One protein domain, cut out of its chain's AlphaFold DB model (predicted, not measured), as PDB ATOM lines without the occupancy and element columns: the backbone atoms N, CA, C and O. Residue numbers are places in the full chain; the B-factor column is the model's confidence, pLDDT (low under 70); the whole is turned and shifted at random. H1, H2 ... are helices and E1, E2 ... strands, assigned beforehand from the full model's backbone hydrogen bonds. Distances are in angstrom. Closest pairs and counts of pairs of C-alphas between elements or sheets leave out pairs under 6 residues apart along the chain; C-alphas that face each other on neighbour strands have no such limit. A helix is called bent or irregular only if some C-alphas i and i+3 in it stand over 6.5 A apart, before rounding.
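This is residues 3 to 98 of the 102 residues of an uncharacterized protein of Luteimonas sp. MC1825 (UniProt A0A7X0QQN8). A long, twisted sheet of three strands, E3, E4 and E5, forms a thin arm, with the helices H1 and H2 at one end of it and the small hairpin E1 and E2 as a separate two-stranded ribbon away from the helices. H1 follows E5 with no residue between them, turns away from the line of that strand and only grazes the sheet, while H2 folds back loosely beside H1 without coming near enough to touch it, the two being apart. The printed part has 96 residues, with five named strands and then two named helices in the order E1 E2 E3 E4 E5 H1 H2; the larger sheet has the order E3 - E4 - E5, antiparallel throughout, and the class is mixed, helices and strands. The whole is loose, with a radius of gyration of the C-alphas of 17.4 A and spans of 52 by 37 by 22 A.

E4, residues 32 to 41, is the longest strand by residues, measures 25.3 A and bends by 55 degrees at residue 38. E5, residues 48 to 56, measures 26.3 A, and E3, residues 23 to 27, measures 12.5 A. H1, residues 57 to 73, begins with C-alpha 57 at (130.750, 175.387, 166.628) and measures 24.9 A. H2, residues 79 to 96, measures 24.6 A and ends with C-alpha 96 at (131.430, 166.484, 175.649). H2 is irregular, with C-alphas 84 and 87 7.1 A apart, and has a kink of 46 degrees near residue 86. E1, residues 3 to 6, begins with C-alpha 3 at (143.296, 189.289, 155.968) and measures 10.2 A; E2, residues 14 to 18, measures 12.8 A.

E3, E4 and E5 form a meander, each strand the antiparallel neighbour of the one before, with E4 as the inner strand. In the hairpin E3 and E4, N 25 and O 34 are within hydrogen-bond range at 2.9 A; in the hairpin E4 and E5, N 35 and O 53 are at 2.8 A. H1 is on this sheet but only grazes it with residues 57 to 63; the closest C-alphas of E4 and H1, those of Leu 32 and Val 57, are 6.6 A apart. H2 is not on the sheet, and H1 and H2 are apart. E1 and E2 are an antiparallel hairpin, with N 5 and O 15 at 2.9 A. E2 and E4 are only just apart, their closest C-alphas being 8.0 A from each other. Each O i to N i+4 pair is within hydrogen-bond range in H1, and 9 of 14 are in H2.

The two C-alphas farthest apart, those of Ala 10 and Gly 98, are 55.4 A from each other. The printed part has no cut and no long link. Residues 72 to 77 stand free, as do residues 83 to 88 and residues 90 to 98, of which 90 to 96 belong to H2. The mean pLDDT of the printed part is 86.7, and residues 7 to 13 are under 70.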
ATOM      1  N   ILE A   3     144.242 189.271 157.085       82.56
ATOM      2  CA  ILE A   3     143.296 189.289 155.968       82.56
ATOM      3  C   ILE A   3     144.093 189.660 154.726       82.56
ATOM      4  O   ILE A   3     144.837 190.640 154.738       82.56
ATOM      5  N   ALA A   4     143.946 188.865 153.673       85.50
ATOM      6  CA  ALA A   4     144.553 189.126 152.380       85.50
ATOM      7  C   ALA A   4     143.457 189.409 151.349       85.50
ATOM      8  O   ALA A   4     142.436 188.721 151.320       85.50
ATOM      9  N   ARG A   5     143.682 190.407 150.497       80.81
ATOM     10  CA  ARG A   5     142.844 190.713 149.339       80.81
ATOM     11  C   ARG A   5     143.669 190.503 148.076       80.81
ATOM     12  O   ARG A   5     144.714 191.130 147.904       80.81
ATOM     13  N   SER A   6     143.181 189.642 147.186       79.81
ATOM     14  CA  SER A   6     143.699 189.480 145.827       79.81
ATOM     15  C   SER A   6     142.713 190.085 144.819       79.81
ATOM     16  O   SER A   6     141.502 189.892 144.924       79.81
ATOM     17  N   GLY A   7     143.220 190.875 143.869       68.94
ATOM     18  CA  GLY A   7     142.446 191.437 142.754       68.94
ATOM     19  C   GLY A   7     142.748 190.714 141.439       68.94
ATOM     20  O   GLY A   7     143.833 190.159 141.273       68.94
ATOM     21  N   SER A   8     141.805 190.713 140.491       65.62
ATOM     22  CA  SER A   8     142.032 190.136 139.162       65.62
ATOM     23  C   SER A   8     142.675 191.143 138.194       65.62
ATOM     24  O   SER A   8     142.250 192.290 138.072       65.62
ATOM     25  N   ALA A   9     143.716 190.659 137.513       52.91
ATOM     26  CA  ALA A   9     144.358 191.089 136.260       52.91
ATOM     27  C   ALA A   9     144.836 192.547 136.039       52.91
ATOM     28  O   ALA A   9     145.781 192.709 135.277       52.91
ATOM     29  N   ALA A  10     144.282 193.586 136.674       59.06
ATOM     30  CA  ALA A  10     144.712 194.982 136.453       59.06
ATOM     31  C   ALA A  10     145.530 195.590 137.613       59.06
ATOM     32  O   ALA A  10     146.233 196.578 137.425       59.06
ATOM     33  N   PHE A  11     145.467 194.990 138.807       55.06
ATOM     34  CA  PHE A  11     146.211 195.415 139.997       55.06
ATOM     35  C   PHE A  11     147.037 194.235 140.525       55.06
ATOM     36  O   PHE A  11     146.527 193.339 141.195       55.06
ATOM     37  N   HIS A  12     148.316 194.210 140.152       53.28
ATOM     38  CA  HIS A  12     149.261 193.115 140.384       53.28
ATOM     39  C   HIS A  12     149.781 193.058 141.834       53.28
ATOM     40  O   HIS A  12     150.951 193.341 142.082       53.28
ATOM     41  N   GLY A  13     148.946 192.683 142.807       67.69
ATOM     42  CA  GLY A  13     149.422 192.490 144.180       67.69
ATOM     43  C   GLY A  13     148.447 191.760 145.099       67.69
ATOM     44  O   GLY A  13     147.232 191.928 145.001       67.69
ATOM     45  N   VAL A  14     148.996 190.957 146.014       74.56
ATOM     46  CA  VAL A  14     148.289 190.512 147.221       74.56
ATOM     47  C   VAL A  14     148.523 191.589 148.272       74.56
ATOM     48  O   VAL A  14     149.662 191.815 148.674       74.56
ATOM     49  N   TYR A  15     147.458 192.261 148.699       79.44
ATOM     50  CA  TYR A  15     147.535 193.181 149.829       79.44
ATOM     51  C   TYR A  15     147.153 192.424 151.090       79.44
ATOM     52  O   TYR A  15     146.100 191.787 151.138       79.44
ATOM     53  N   GLU A  16     148.008 192.483 152.105       85.19
ATOM     54  CA  GLU A  16     147.794 191.814 153.384       85.19
ATOM     55  C   GLU A  16     147.725 192.845 154.505       85.19
ATOM     56  O   GLU A  16     148.556 193.748 154.582       85.19
ATOM     57  N   ILE A  17     146.754 192.681 155.402       85.50
ATOM     58  CA  ILE A  17     146.685 193.431 156.651       85.50
ATOM     59  C   ILE A  17     146.805 192.452 157.810       85.50
ATOM     60  O   ILE A  17     146.025 191.502 157.943       85.50
ATOM     61  N   GLN A  18     147.786 192.709 158.673       87.25
ATOM     62  CA  GLN A  18     148.001 191.943 159.888       87.25
ATOM     63  C   GLN A  18     147.085 192.449 161.002       87.25
ATOM     64  O   GLN A  18     146.975 193.646 161.247       87.25
ATOM     65  N   PHE A  19     146.452 191.522 161.713       88.69
ATOM     66  CA  PHE A  19     145.677 191.793 162.917       88.69
ATOM     67  C   PHE A  19     146.600 191.475 164.099       88.69
ATOM     68  O   PHE A  19     146.793 190.287 164.401       88.69
ATOM     69  N   PRO A  20     147.227 192.493 164.721       83.31
ATOM     70  CA  PRO A  20     148.274 192.278 165.716       83.31
ATOM     71  C   PRO A  20     147.719 191.723 167.030       83.31
ATOM     72  O   PRO A  20     148.398 190.956 167.705       83.31
ATOM     73  N   SER A  21     146.485 192.085 167.389       88.31
ATOM     74  CA  SER A  21     145.877 191.729 168.674       88.31
ATOM     75  C   SER A  21     144.356 191.537 168.570       88.31
ATOM     76  O   SER A  21     143.589 192.235 169.243       88.31
ATOM     77  N   PRO A  22     143.893 190.576 167.743       91.56
ATOM     78  CA  PRO A  22     142.474 190.277 167.642       91.56
ATOM     79  C   PRO A  22     141.930 189.817 168.998       91.56
ATOM     80  O   PRO A  22     142.561 189.040 169.718       91.56
ATOM     81  N   LYS A  23     140.735 190.292 169.346       94.50
ATOM     82  CA  LYS A  23     140.024 189.905 170.565       94.50
ATOM     83  C   LYS A  23     139.127 188.711 170.279       94.50
ATOM     84  O   LYS A  23     138.312 188.770 169.364       94.50
ATOM     85  N   PHE A  24     139.247 187.667 171.092       93.81
ATOM     86  CA  PHE A  24     138.424 186.462 171.013       93.81
ATOM     87  C   PHE A  24     137.368 186.492 172.119       93.81
ATOM     88  O   PHE A  24     137.700 186.677 173.289       93.81
ATOM     89  N   THR A  25     136.099 186.327 171.759       95.44
ATOM     90  CA  THR A  25     134.965 186.370 172.694       95.44
ATOM     91  C   THR A  25     133.945 185.292 172.359       95.44
ATOM     92  O   THR A  25     133.722 185.002 171.189       95.44
ATOM     93  N   TRP A  26     133.282 184.733 173.368       94.38
ATOM     94  CA  TRP A  26     132.153 183.821 173.178       94.38
ATOM     95  C   TRP A  26     130.829 184.594 173.202       94.38
ATOM     96  O   TRP A  26     130.545 185.293 174.175       94.38
ATOM     97  N   ASN A  27     130.011 184.459 172.155       94.12
ATOM     98  CA  ASN A  27     128.632 184.940 172.145       94.12
ATOM     99  C   ASN A  27     127.697 183.795 172.560       94.12
ATOM    100  O   ASN A  27     127.396 182.909 171.761       94.12
ATOM    101  N   ALA A  28     127.220 183.830 173.805       92.25
ATOM    102  CA  ALA A  28     126.350 182.790 174.348       92.25
ATOM    103  C   ALA A  28     124.952 182.752 173.708       92.25
ATOM    104  O   ALA A  28     124.374 181.672 173.610       92.25
ATOM    105  N   GLY A  29     124.421 183.898 173.264       93.06
ATOM    106  CA  GLY A  29     123.081 183.976 172.674       93.06
ATOM    107  C   GLY A  29     123.011 183.286 171.315       93.06
ATOM    108  O   GLY A  29     122.094 182.514 171.051       93.06
ATOM    109  N   GLU A  30     124.027 183.509 170.483       91.94
ATOM    110  CA  GLU A  30     124.104 182.944 169.129       91.94
ATOM    111  C   GLU A  30     124.924 181.645 169.065       91.94
ATOM    112  O   GLU A  30     124.921 180.965 168.045       91.94
ATOM    113  N   LYS A  31     125.611 181.280 170.156       92.19
ATOM    114  CA  LYS A  31     126.542 180.140 170.242       92.19
ATOM    115  C   LYS A  31     127.684 180.224 169.218       92.19
ATOM    116  O   LYS A  31     128.005 179.244 168.545       92.19
ATOM    117  N   LEU A  32     128.303 181.402 169.122       95.75
ATOM    118  CA  LEU A  32     129.376 181.699 168.166       95.75
ATOM    119  C   LEU A  32     130.653 182.133 168.889       95.75
ATOM    120  O   LEU A  32     130.613 182.939 169.824       95.75
ATOM    121  N   LEU A  33     131.803 181.663 168.408       95.44
ATOM    122  CA  LEU A  33     133.097 182.263 168.714       95.44
ATOM    123  C   LEU A  33     133.271 183.496 167.826       95.44
ATOM    124  O   LEU A  33     133.183 183.407 166.607       95.44
ATOM    125  N   GLN A  34     133.539 184.648 168.425       95.69
ATOM    126  CA  GLN A  34     133.761 185.893 167.700       95.69
ATOM    127  C   GLN A  34     135.210 186.342 167.828       95.69
ATOM    128  O   GLN A  34     135.755 186.413 168.929       95.69
ATOM    129  N   VAL A  35     135.806 186.693 166.694       94.62
ATOM    130  CA  VAL A  35     137.137 187.289 166.591       94.62
ATOM    131  C   VAL A  35     136.964 188.712 166.084       94.62
ATOM    132  O   VAL A  35     136.434 188.918 164.997       94.62
ATOM    133  N   ARG A  36     137.371 189.707 166.871       93.69
ATOM    134  CA  ARG A  36     137.149 191.124 166.565       93.69
ATOM    135  C   ARG A  36     138.460 191.892 166.522       93.69
ATOM    136  O   ARG A  36     139.304 191.731 167.401       93.69
ATOM    137  N   GLN A  37     138.592 192.787 165.556       92.69
ATOM    138  CA  GLN A  37     139.668 193.770 165.497       92.69
ATOM    139  C   GLN A  37     139.064 195.113 165.108       92.69
ATOM    140  O   GLN A  37     138.351 195.211 164.112       92.69
ATOM    141  N   THR A  38     139.345 196.143 165.900       91.81
ATOM    142  CA  THR A  38     138.851 197.492 165.631       91.81
ATOM    143  C   THR A  38     139.910 198.339 164.948       91.81
ATOM    144  O   THR A  38     141.111 198.077 165.087       91.81
ATOM    145  N   ARG A  39     139.453 199.384 164.251       89.31
ATOM    146  CA  ARG A  39     140.298 200.402 163.606       89.31
ATOM    147  C   ARG A  39     141.331 199.827 162.627       89.31
ATOM    148  O   ARG A  39     142.445 200.342 162.544       89.31
ATOM    149  N   VAL A  40     140.968 198.773 161.903       88.50
ATOM    150  CA  VAL A  40     141.787 198.206 160.827       88.50
ATOM    151  C   VAL A  40     141.729 199.154 159.637       88.50
ATOM    152  O   VAL A  40     140.640 199.542 159.222       88.50
ATOM    153  N   GLU A  41     142.881 199.562 159.121       86.94
ATOM    154  CA  GLU A  41     142.963 200.399 157.920       86.94
ATOM    155  C   GLU A  41     142.443 199.642 156.691       86.94
ATOM    156  O   GLU A  41     142.614 198.431 156.601       86.94
ATOM    157  N   ASP A  42     141.756 200.321 155.779       82.25
ATOM    158  CA  ASP A  42     141.249 199.710 154.553       82.25
ATOM    159  C   ASP A  42     142.392 199.366 153.577       82.25
ATOM    160  O   ASP A  42     143.452 199.983 153.564       82.25
ATOM    161  N   PHE A  43     142.164 198.386 152.703       81.44
ATOM    162  CA  PHE A  43     143.139 197.970 151.691       81.44
ATOM    163  C   PHE A  43     143.371 199.031 150.605       81.44
ATOM    164  O   PHE A  43     144.397 199.002 149.931       81.44
ATOM    165  N   SER A  44     142.392 199.909 150.377       79.38
ATOM    166  CA  SER A  44     142.375 200.862 149.258       79.38
ATOM    167  C   SER A  44     142.361 202.331 149.675       79.38
ATOM    168  O   SER A  44     142.491 203.206 148.820       79.38
ATOM    169  N   SER A  45     142.170 202.622 150.959       80.25
ATOM    170  CA  SER A  45     141.986 203.981 151.456       80.25
ATOM    171  C   SER A  45     142.497 204.124 152.889       80.25
ATOM    172  O   SER A  45     142.688 203.135 153.584       80.25
ATOM    173  N   ASN A  46     142.641 205.362 153.370       83.75
ATOM    174  CA  ASN A  46     142.997 205.642 154.771       83.75
ATOM    175  C   ASN A  46     141.796 205.493 155.734       83.75
ATOM    176  O   ASN A  46     141.855 205.939 156.886       83.75
ATOM    177  N   ALA A  47     140.666 204.952 155.264       87.38
ATOM    178  CA  ALA A  47     139.513 204.682 156.110       87.38
ATOM    179  C   ALA A  47     139.844 203.574 157.117       87.38
ATOM    180  O   ALA A  47     140.702 202.728 156.881       87.38
ATOM    181  N   ARG A  48     139.164 203.585 158.266       89.31
ATOM    182  CA  ARG A  48     139.335 202.571 159.310       89.31
ATOM    183  C   ARG A  48     138.016 201.871 159.573       89.31
ATOM    184  O   ARG A  48     137.004 202.533 159.797       89.31
ATOM    185  N   HIS A  49     138.054 200.546 159.601       89.50
ATOM    186  CA  HIS A  49     136.893 199.688 159.774       89.50
ATOM    187  C   HIS A  49     137.068 198.747 160.964       89.50
ATOM    188  O   HIS A  49     138.181 198.371 161.345       89.50
ATOM    189  N   ASP A  50     135.940 198.356 161.544       90.38
ATOM    190  CA  ASP A  50     135.887 197.320 162.564       90.38
ATOM    191  C   ASP A  50     135.504 196.000 161.895       90.38
ATOM    192  O   ASP A  50     134.471 195.899 161.235       90.38
ATOM    193  N   TYR A  51     136.349 194.988 162.066       90.00
ATOM    194  CA  TYR A  51     136.141 193.654 161.516       90.00
ATOM    195  C   TYR A  51     135.712 192.693 162.620       90.00
ATOM    196  O   TYR A  51     136.272 192.688 163.722       90.00
ATOM    197  N   ALA A  52     134.744 191.839 162.295       91.38
ATOM    198  CA  ALA A  52     134.319 190.727 163.127       91.38
ATOM    199  C   ALA A  52     134.200 189.464 162.269       91.38
ATOM    200  O   ALA A  52     133.519 189.465 161.247       91.38
ATOM    201  N   LEU A  53     134.855 188.393 162.704       92.50
ATOM    202  CA  LEU A  53     134.654 187.046 162.191       92.50
ATOM    203  C   LEU A  53     133.842 186.269 163.225       92.50
ATOM    204  O   LEU A  53     134.242 186.184 164.386       92.50
ATOM    205  N   SER A  54     132.723 185.703 162.794       96.06
ATOM    206  CA  SER A  54     131.898 184.814 163.608       96.06
ATOM    207  C   SER A  54     132.121 183.383 163.144       96.06
ATOM    208  O   SER A  54     131.979 183.100 161.960       96.06
ATOM    209  N   ILE A  55     132.479 182.504 164.074       96.06
ATOM    210  CA  ILE A  55     132.766 181.091 163.837       96.06
ATOM    211  C   ILE A  55     131.751 180.283 164.642       96.06
ATOM    212  O   ILE A  55     131.688 180.372 165.873       96.06
ATOM    213  N   THR A  56     130.938 179.499 163.948       95.25
ATOM    214  CA  THR A  56     130.022 178.533 164.554       95.25
ATOM    215  C   THR A  56     130.793 177.363 165.166       95.25
ATOM    216  O   THR A  56     131.936 177.075 164.808       95.25
ATOM    217  N   VAL A  57     130.155 176.618 166.073       90.12
ATOM    218  CA  VAL A  57     130.750 175.387 166.628       90.12
ATOM    219  C   VAL A  57     131.032 174.350 165.528       90.12
ATOM    220  O   VAL A  57     132.028 173.636 165.602       90.12
ATOM    221  N   ALA A  58     130.189 174.290 164.492       92.25
ATOM    222  CA  ALA A  58     130.378 173.383 163.361       92.25
ATOM    223  C   ALA A  58     131.629 173.743 162.540       92.25
ATOM    224  O   ALA A  58     132.455 172.873 162.268       92.25
ATOM    225  N   GLU A  59     131.810 175.025 162.208       94.88
ATOM    226  CA  GLU A  59     133.005 175.516 161.506       94.88
ATOM    227  C   GLU A  59     134.267 175.332 162.355       94.88
ATOM    228  O   GLU A  59     135.299 174.915 161.836       94.88
ATOM    229  N   LEU A  60     134.190 175.558 163.672       91.56
ATOM    230  CA  LEU A  60     135.303 175.269 164.579       91.56
ATOM    231  C   LEU A  60     135.718 173.790 164.511       91.56
ATOM    232  O   LEU A  60     136.910 173.494 164.475       91.56
ATOM    233  N   GLY A  61     134.752 172.870 164.451       90.69
ATOM    234  CA  GLY A  61     135.022 171.443 164.267       90.69
ATOM    235  C   GLY A  61     135.759 171.145 162.958       90.69
ATOM    236  O   GLY A  61     136.730 170.390 162.961       90.69
ATOM    237  N   GLN A  62     135.357 171.787 161.858       94.88
ATOM    238  CA  GLN A  62     136.039 171.653 160.566       94.88
ATOM    239  C   GLN A  62     137.475 172.193 160.614       94.88
ATOM    240  O   GLN A  62     138.388 171.541 160.113       94.88
ATOM    241  N   LEU A  63     137.698 173.343 161.264       92.06
ATOM    242  CA  LEU A  63     139.039 173.914 161.438       92.06
ATOM    243  C   LEU A  63     139.960 172.981 162.235       92.06
ATOM    244  O   LEU A  63     141.120 172.805 161.867       92.06
ATOM    245  N   ILE A  64     139.444 172.363 163.304       90.38
ATOM    246  CA  ILE A  64     140.198 171.389 164.106       90.38
ATOM    247  C   ILE A  64     140.539 170.150 163.272       90.38
ATOM    248  O   ILE A  64     141.673 169.687 163.340       90.38
ATOM    249  N   ALA A  65     139.597 169.635 162.475       91.31
ATOM    250  CA  ALA A  65     139.832 168.469 161.622       91.31
ATOM    251  C   ALA A  65     140.948 168.729 160.597       91.31
ATOM    252  O   ALA A  65     141.905 167.966 160.531       91.31
ATOM    253  N   VAL A  66     140.891 169.862 159.886       93.81
ATOM    254  CA  VAL A  66     141.934 170.250 158.919       93.81
ATOM    255  C   VAL A  66     143.298 170.409 159.596       93.81
ATOM    256  O   VAL A  66     144.313 169.970 159.056       93.81
ATOM    257  N   ALA A  67     143.344 171.014 160.787       89.75
ATOM    258  CA  ALA A  67     144.587 171.154 161.541       89.75
ATOM    259  C   ALA A  67     145.145 169.797 162.004       89.75
ATOM    260  O   ALA A  67     146.357 169.595 161.970       89.75
ATOM    261  N   ALA A  68     144.280 168.864 162.412       89.19
ATOM    262  CA  ALA A  68     144.677 167.517 162.806       89.19
ATOM    263  C   ALA A  68     145.245 166.725 161.619       89.19
ATOM    264  O   ALA A  68     146.312 166.125 161.751       89.19
ATOM    265  N   ASP A  69     144.594 166.786 160.455       92.69
ATOM    266  CA  ASP A  69     145.073 166.136 159.231       92.69
ATOM    267  C   ASP A  69     146.454 166.667 158.819       92.69
ATOM    268  O   ASP A  69     147.357 165.890 158.505       92.69
ATOM    269  N   ALA A  70     146.651 167.989 158.878       90.81
ATOM    270  CA  ALA A  70     147.946 168.610 158.601       90.81
ATOM    271  C   ALA A  70     149.022 168.179 159.614       90.81
ATOM    272  O   ALA A  70     150.145 167.855 159.225       90.81
ATOM    273  N   ALA A  71     148.678 168.106 160.903       90.12
ATOM    274  CA  ALA A  71     149.595 167.659 161.947       90.12
ATOM    275  C   ALA A  71     149.992 166.182 161.802       90.12
ATOM    276  O   ALA A  71     151.100 165.813 162.181       90.12
ATOM    277  N   MET A  72     149.130 165.329 161.242       90.69
ATOM    278  CA  MET A  72     149.484 163.936 160.952       90.69
ATOM    279  C   MET A  72     150.491 163.804 159.805       90.69
ATOM    280  O   MET A  72     151.257 162.842 159.784       90.69
ATOM    281  N   GLN A  73     150.492 164.744 158.857       93.50
ATOM    282  CA  GLN A  73     151.423 164.742 157.727       93.50
ATOM    283  C   GLN A  73     152.809 165.245 158.130       93.50
ATOM    284  O   GLN A  73     153.812 164.668 157.713       93.50
ATOM    285  N   ASP A  74     152.863 166.291 158.955       92.06
ATOM    286  CA  ASP A  74     154.114 166.845 159.470       92.06
ATOM    287  C   ASP A  74     153.964 167.277 160.939       92.06
ATOM    288  O   ASP A  74     153.693 168.445 161.236       92.06
ATOM    289  N   PRO A  75     154.144 166.342 161.892       87.50
ATOM    290  CA  PRO A  75     153.978 166.633 163.310       87.50
ATOM    291  C   PRO A  75     154.924 167.721 163.822       87.50
ATOM    292  O   PRO A  75     154.558 168.461 164.736       87.50
ATOM    293  N   ALA A  76     156.126 167.837 163.241       89.38
ATOM    294  CA  ALA A  76     157.176 168.732 163.720       89.38
ATOM    295  C   ALA A  76     156.759 170.208 163.662       89.38
ATOM    296  O   ALA A  76     157.142 170.980 164.538       89.38
ATOM    297  N   LEU A  77     155.913 170.585 162.695       85.38
ATOM    298  CA  LEU A  77     155.368 171.942 162.571       85.38
ATOM    299  C   LEU A  77     154.410 172.323 163.705       85.38
ATOM    300  O   LEU A  77     154.158 173.507 163.922       85.38
ATOM    301  N   PHE A  78     153.857 171.336 164.413       85.38
ATOM    302  CA  PHE A  78     152.787 171.554 165.382       85.38
ATOM    303  C   PHE A  78     153.213 171.291 166.825       85.38
ATOM    304  O   PHE A  78     152.558 171.820 167.717       85.38
ATOM    305  N   VAL A  79     154.279 170.521 167.092       83.00
ATOM    306  CA  VAL A  79     154.658 170.093 168.459       83.00
ATOM    307  C   VAL A  79     154.701 171.259 169.456       83.00
ATOM    308  O   VAL A  79     154.084 171.184 170.525       83.00
ATOM    309  N   ASP A  80     155.373 172.352 169.098       82.06
ATOM    310  CA  ASP A  80     155.596 173.480 170.009       82.06
ATOM    311  C   ASP A  80     154.314 174.266 170.310       82.06
ATOM    312  O   ASP A  80     154.115 174.747 171.431       82.06
ATOM    313  N   ASP A  81     153.406 174.370 169.340       82.69
ATOM    314  CA  ASP A  81     152.168 175.140 169.474       82.69
ATOM    315  C   ASP A  81     150.990 174.301 169.976       82.69
ATOM    316  O   ASP A  81     150.157 174.804 170.738       82.69
ATOM    317  N   LEU A  82     150.947 173.006 169.649       80.38
ATOM    318  CA  LEU A  82     149.896 172.088 170.092       80.38
ATOM    319  C   LEU A  82     149.913 171.929 171.617       80.38
ATOM    320  O   LEU A  82     148.859 171.869 172.254       80.38
ATOM    321  N   SER A  83     151.107 171.942 172.218       80.62
ATOM    322  CA  SER A  83     151.291 171.861 173.671       80.62
ATOM    323  C   SER A  83     150.544 172.971 174.431       80.62
ATOM    324  O   SER A  83     149.972 172.723 175.494       80.62
ATOM    325  N   LYS A  84     150.462 174.178 173.852       84.38
ATOM    326  CA  LYS A  84     149.815 175.357 174.455       84.38
ATOM    327  C   LYS A  84     148.288 175.278 174.402       84.38
ATOM    328  O   LYS A  84     147.611 175.878 175.236       84.38
ATOM    329  N   VAL A  85     147.738 174.544 173.432       85.81
ATOM    330  CA  VAL A  85     146.286 174.443 173.194       85.81
ATOM    331  C   VAL A  85     145.672 173.138 173.709       85.81
ATOM    332  O   VAL A  85     144.458 173.079 173.921       85.81
ATOM    333  N   LEU A  86     146.488 172.117 173.991       85.00
ATOM    334  CA  LEU A  86     146.038 170.787 174.420       85.00
ATOM    335  C   LEU A  86     145.136 170.830 175.666       85.00
ATOM    336  O   LEU A  86     144.131 170.124 175.757       85.00
ATOM    337  N   ALA A  87     145.459 171.703 176.624       87.44
ATOM    338  CA  ALA A  87     144.664 171.885 177.837       87.44
ATOM    339  C   ALA A  87     143.248 172.423 177.547       87.44
ATOM    340  O   ALA A  87     142.302 172.098 178.261       87.44
ATOM    341  N   GLY A  88     143.084 173.242 176.504       88.19
ATOM    342  CA  GLY A  88     141.772 173.719 176.063       88.19
ATOM    343  C   GLY A  88     140.960 172.610 175.395       88.19
ATOM    344  O   GLY A  88     139.790 172.419 175.724       88.19
ATOM    345  N   LEU A  89     141.598 171.831 174.518       88.00
ATOM    346  CA  LEU A  89     140.960 170.719 173.803       88.00
ATOM    347  C   LEU A  89     140.495 169.606 174.751       88.00
ATOM    348  O   LEU A  89     139.368 169.129 174.639       88.00
ATOM    349  N   THR A  90     141.312 169.244 175.740       89.19
ATOM    350  CA  THR A  90     140.944 168.225 176.741       89.19
ATOM    351  C   THR A  90     139.769 168.662 177.616       89.19
ATOM    352  O   THR A  90     138.920 167.842 177.957       89.19
ATOM    353  N   ARG A  91     139.649 169.959 177.933       89.62
ATOM    354  CA  ARG A  91     138.464 170.502 178.624       89.62
ATOM    355  C   ARG A  91     137.204 170.393 177.766       89.62
ATOM    356  O   ARG A  91     136.162 170.021 178.294       89.62
ATOM    357  N   LEU A  92     137.293 170.675 176.464       88.00
ATOM    358  CA  LEU A  92     136.165 170.492 175.544       88.00
ATOM    359  C   LEU A  92     135.743 169.022 175.461       88.00
ATOM    360  O   LEU A  92     134.554 168.725 175.543       88.00
ATOM    361  N   GLN A  93     136.709 168.106 175.373       88.94
ATOM    362  CA  GLN A  93     136.447 166.667 175.397       88.94
ATOM    363  C   GLN A  93     135.759 166.236 176.701       88.94
ATOM    364  O   GLN A  93     134.780 165.495 176.658       88.94
ATOM    365  N   ALA A  94     136.235 166.713 177.855       88.88
ATOM    366  CA  ALA A  94     135.632 166.411 179.151       88.88
ATOM    367  C   ALA A  94     134.170 166.885 179.222       88.88
ATOM    368  O   ALA A  94     133.300 166.123 179.637       88.88
ATOM    369  N   VAL A  95     133.883 168.100 178.740       88.38
ATOM    370  CA  VAL A  95     132.512 168.629 178.657       88.38
ATOM    371  C   VAL A  95     131.642 167.773 177.734       88.38
ATOM    372  O   VAL A  95     130.518 167.441 178.104       88.38
ATOM    373  N   ALA A  96     132.154 167.365 176.569       85.19
ATOM    374  CA  ALA A  96     131.430 166.484 175.649       85.19
ATOM    375  C   ALA A  96     131.136 165.102 176.262       85.19
ATOM    376  O   ALA A  96     130.088 164.520 175.997       85.19
ATOM    377  N   ALA A  97     132.026 164.605 177.124       89.19
ATOM    378  CA  ALA A  97     131.836 163.378 177.894       89.19
ATOM    379  C   ALA A  97     130.916 163.552 179.123       89.19
ATOM    380  O   ALA A  97     130.745 162.610 179.894       89.19
ATOM    381  N   GLY A  98     130.345 164.743 179.342       87.19
ATOM    382  CA  GLY A  98     129.485 165.041 180.491       87.19
ATOM    383  C   GLY A  98     130.239 165.280 181.803       87.19
ATOM    384  O   GLY A  98     129.617 165.405 182.856       87.19
TER     385      GLY A  98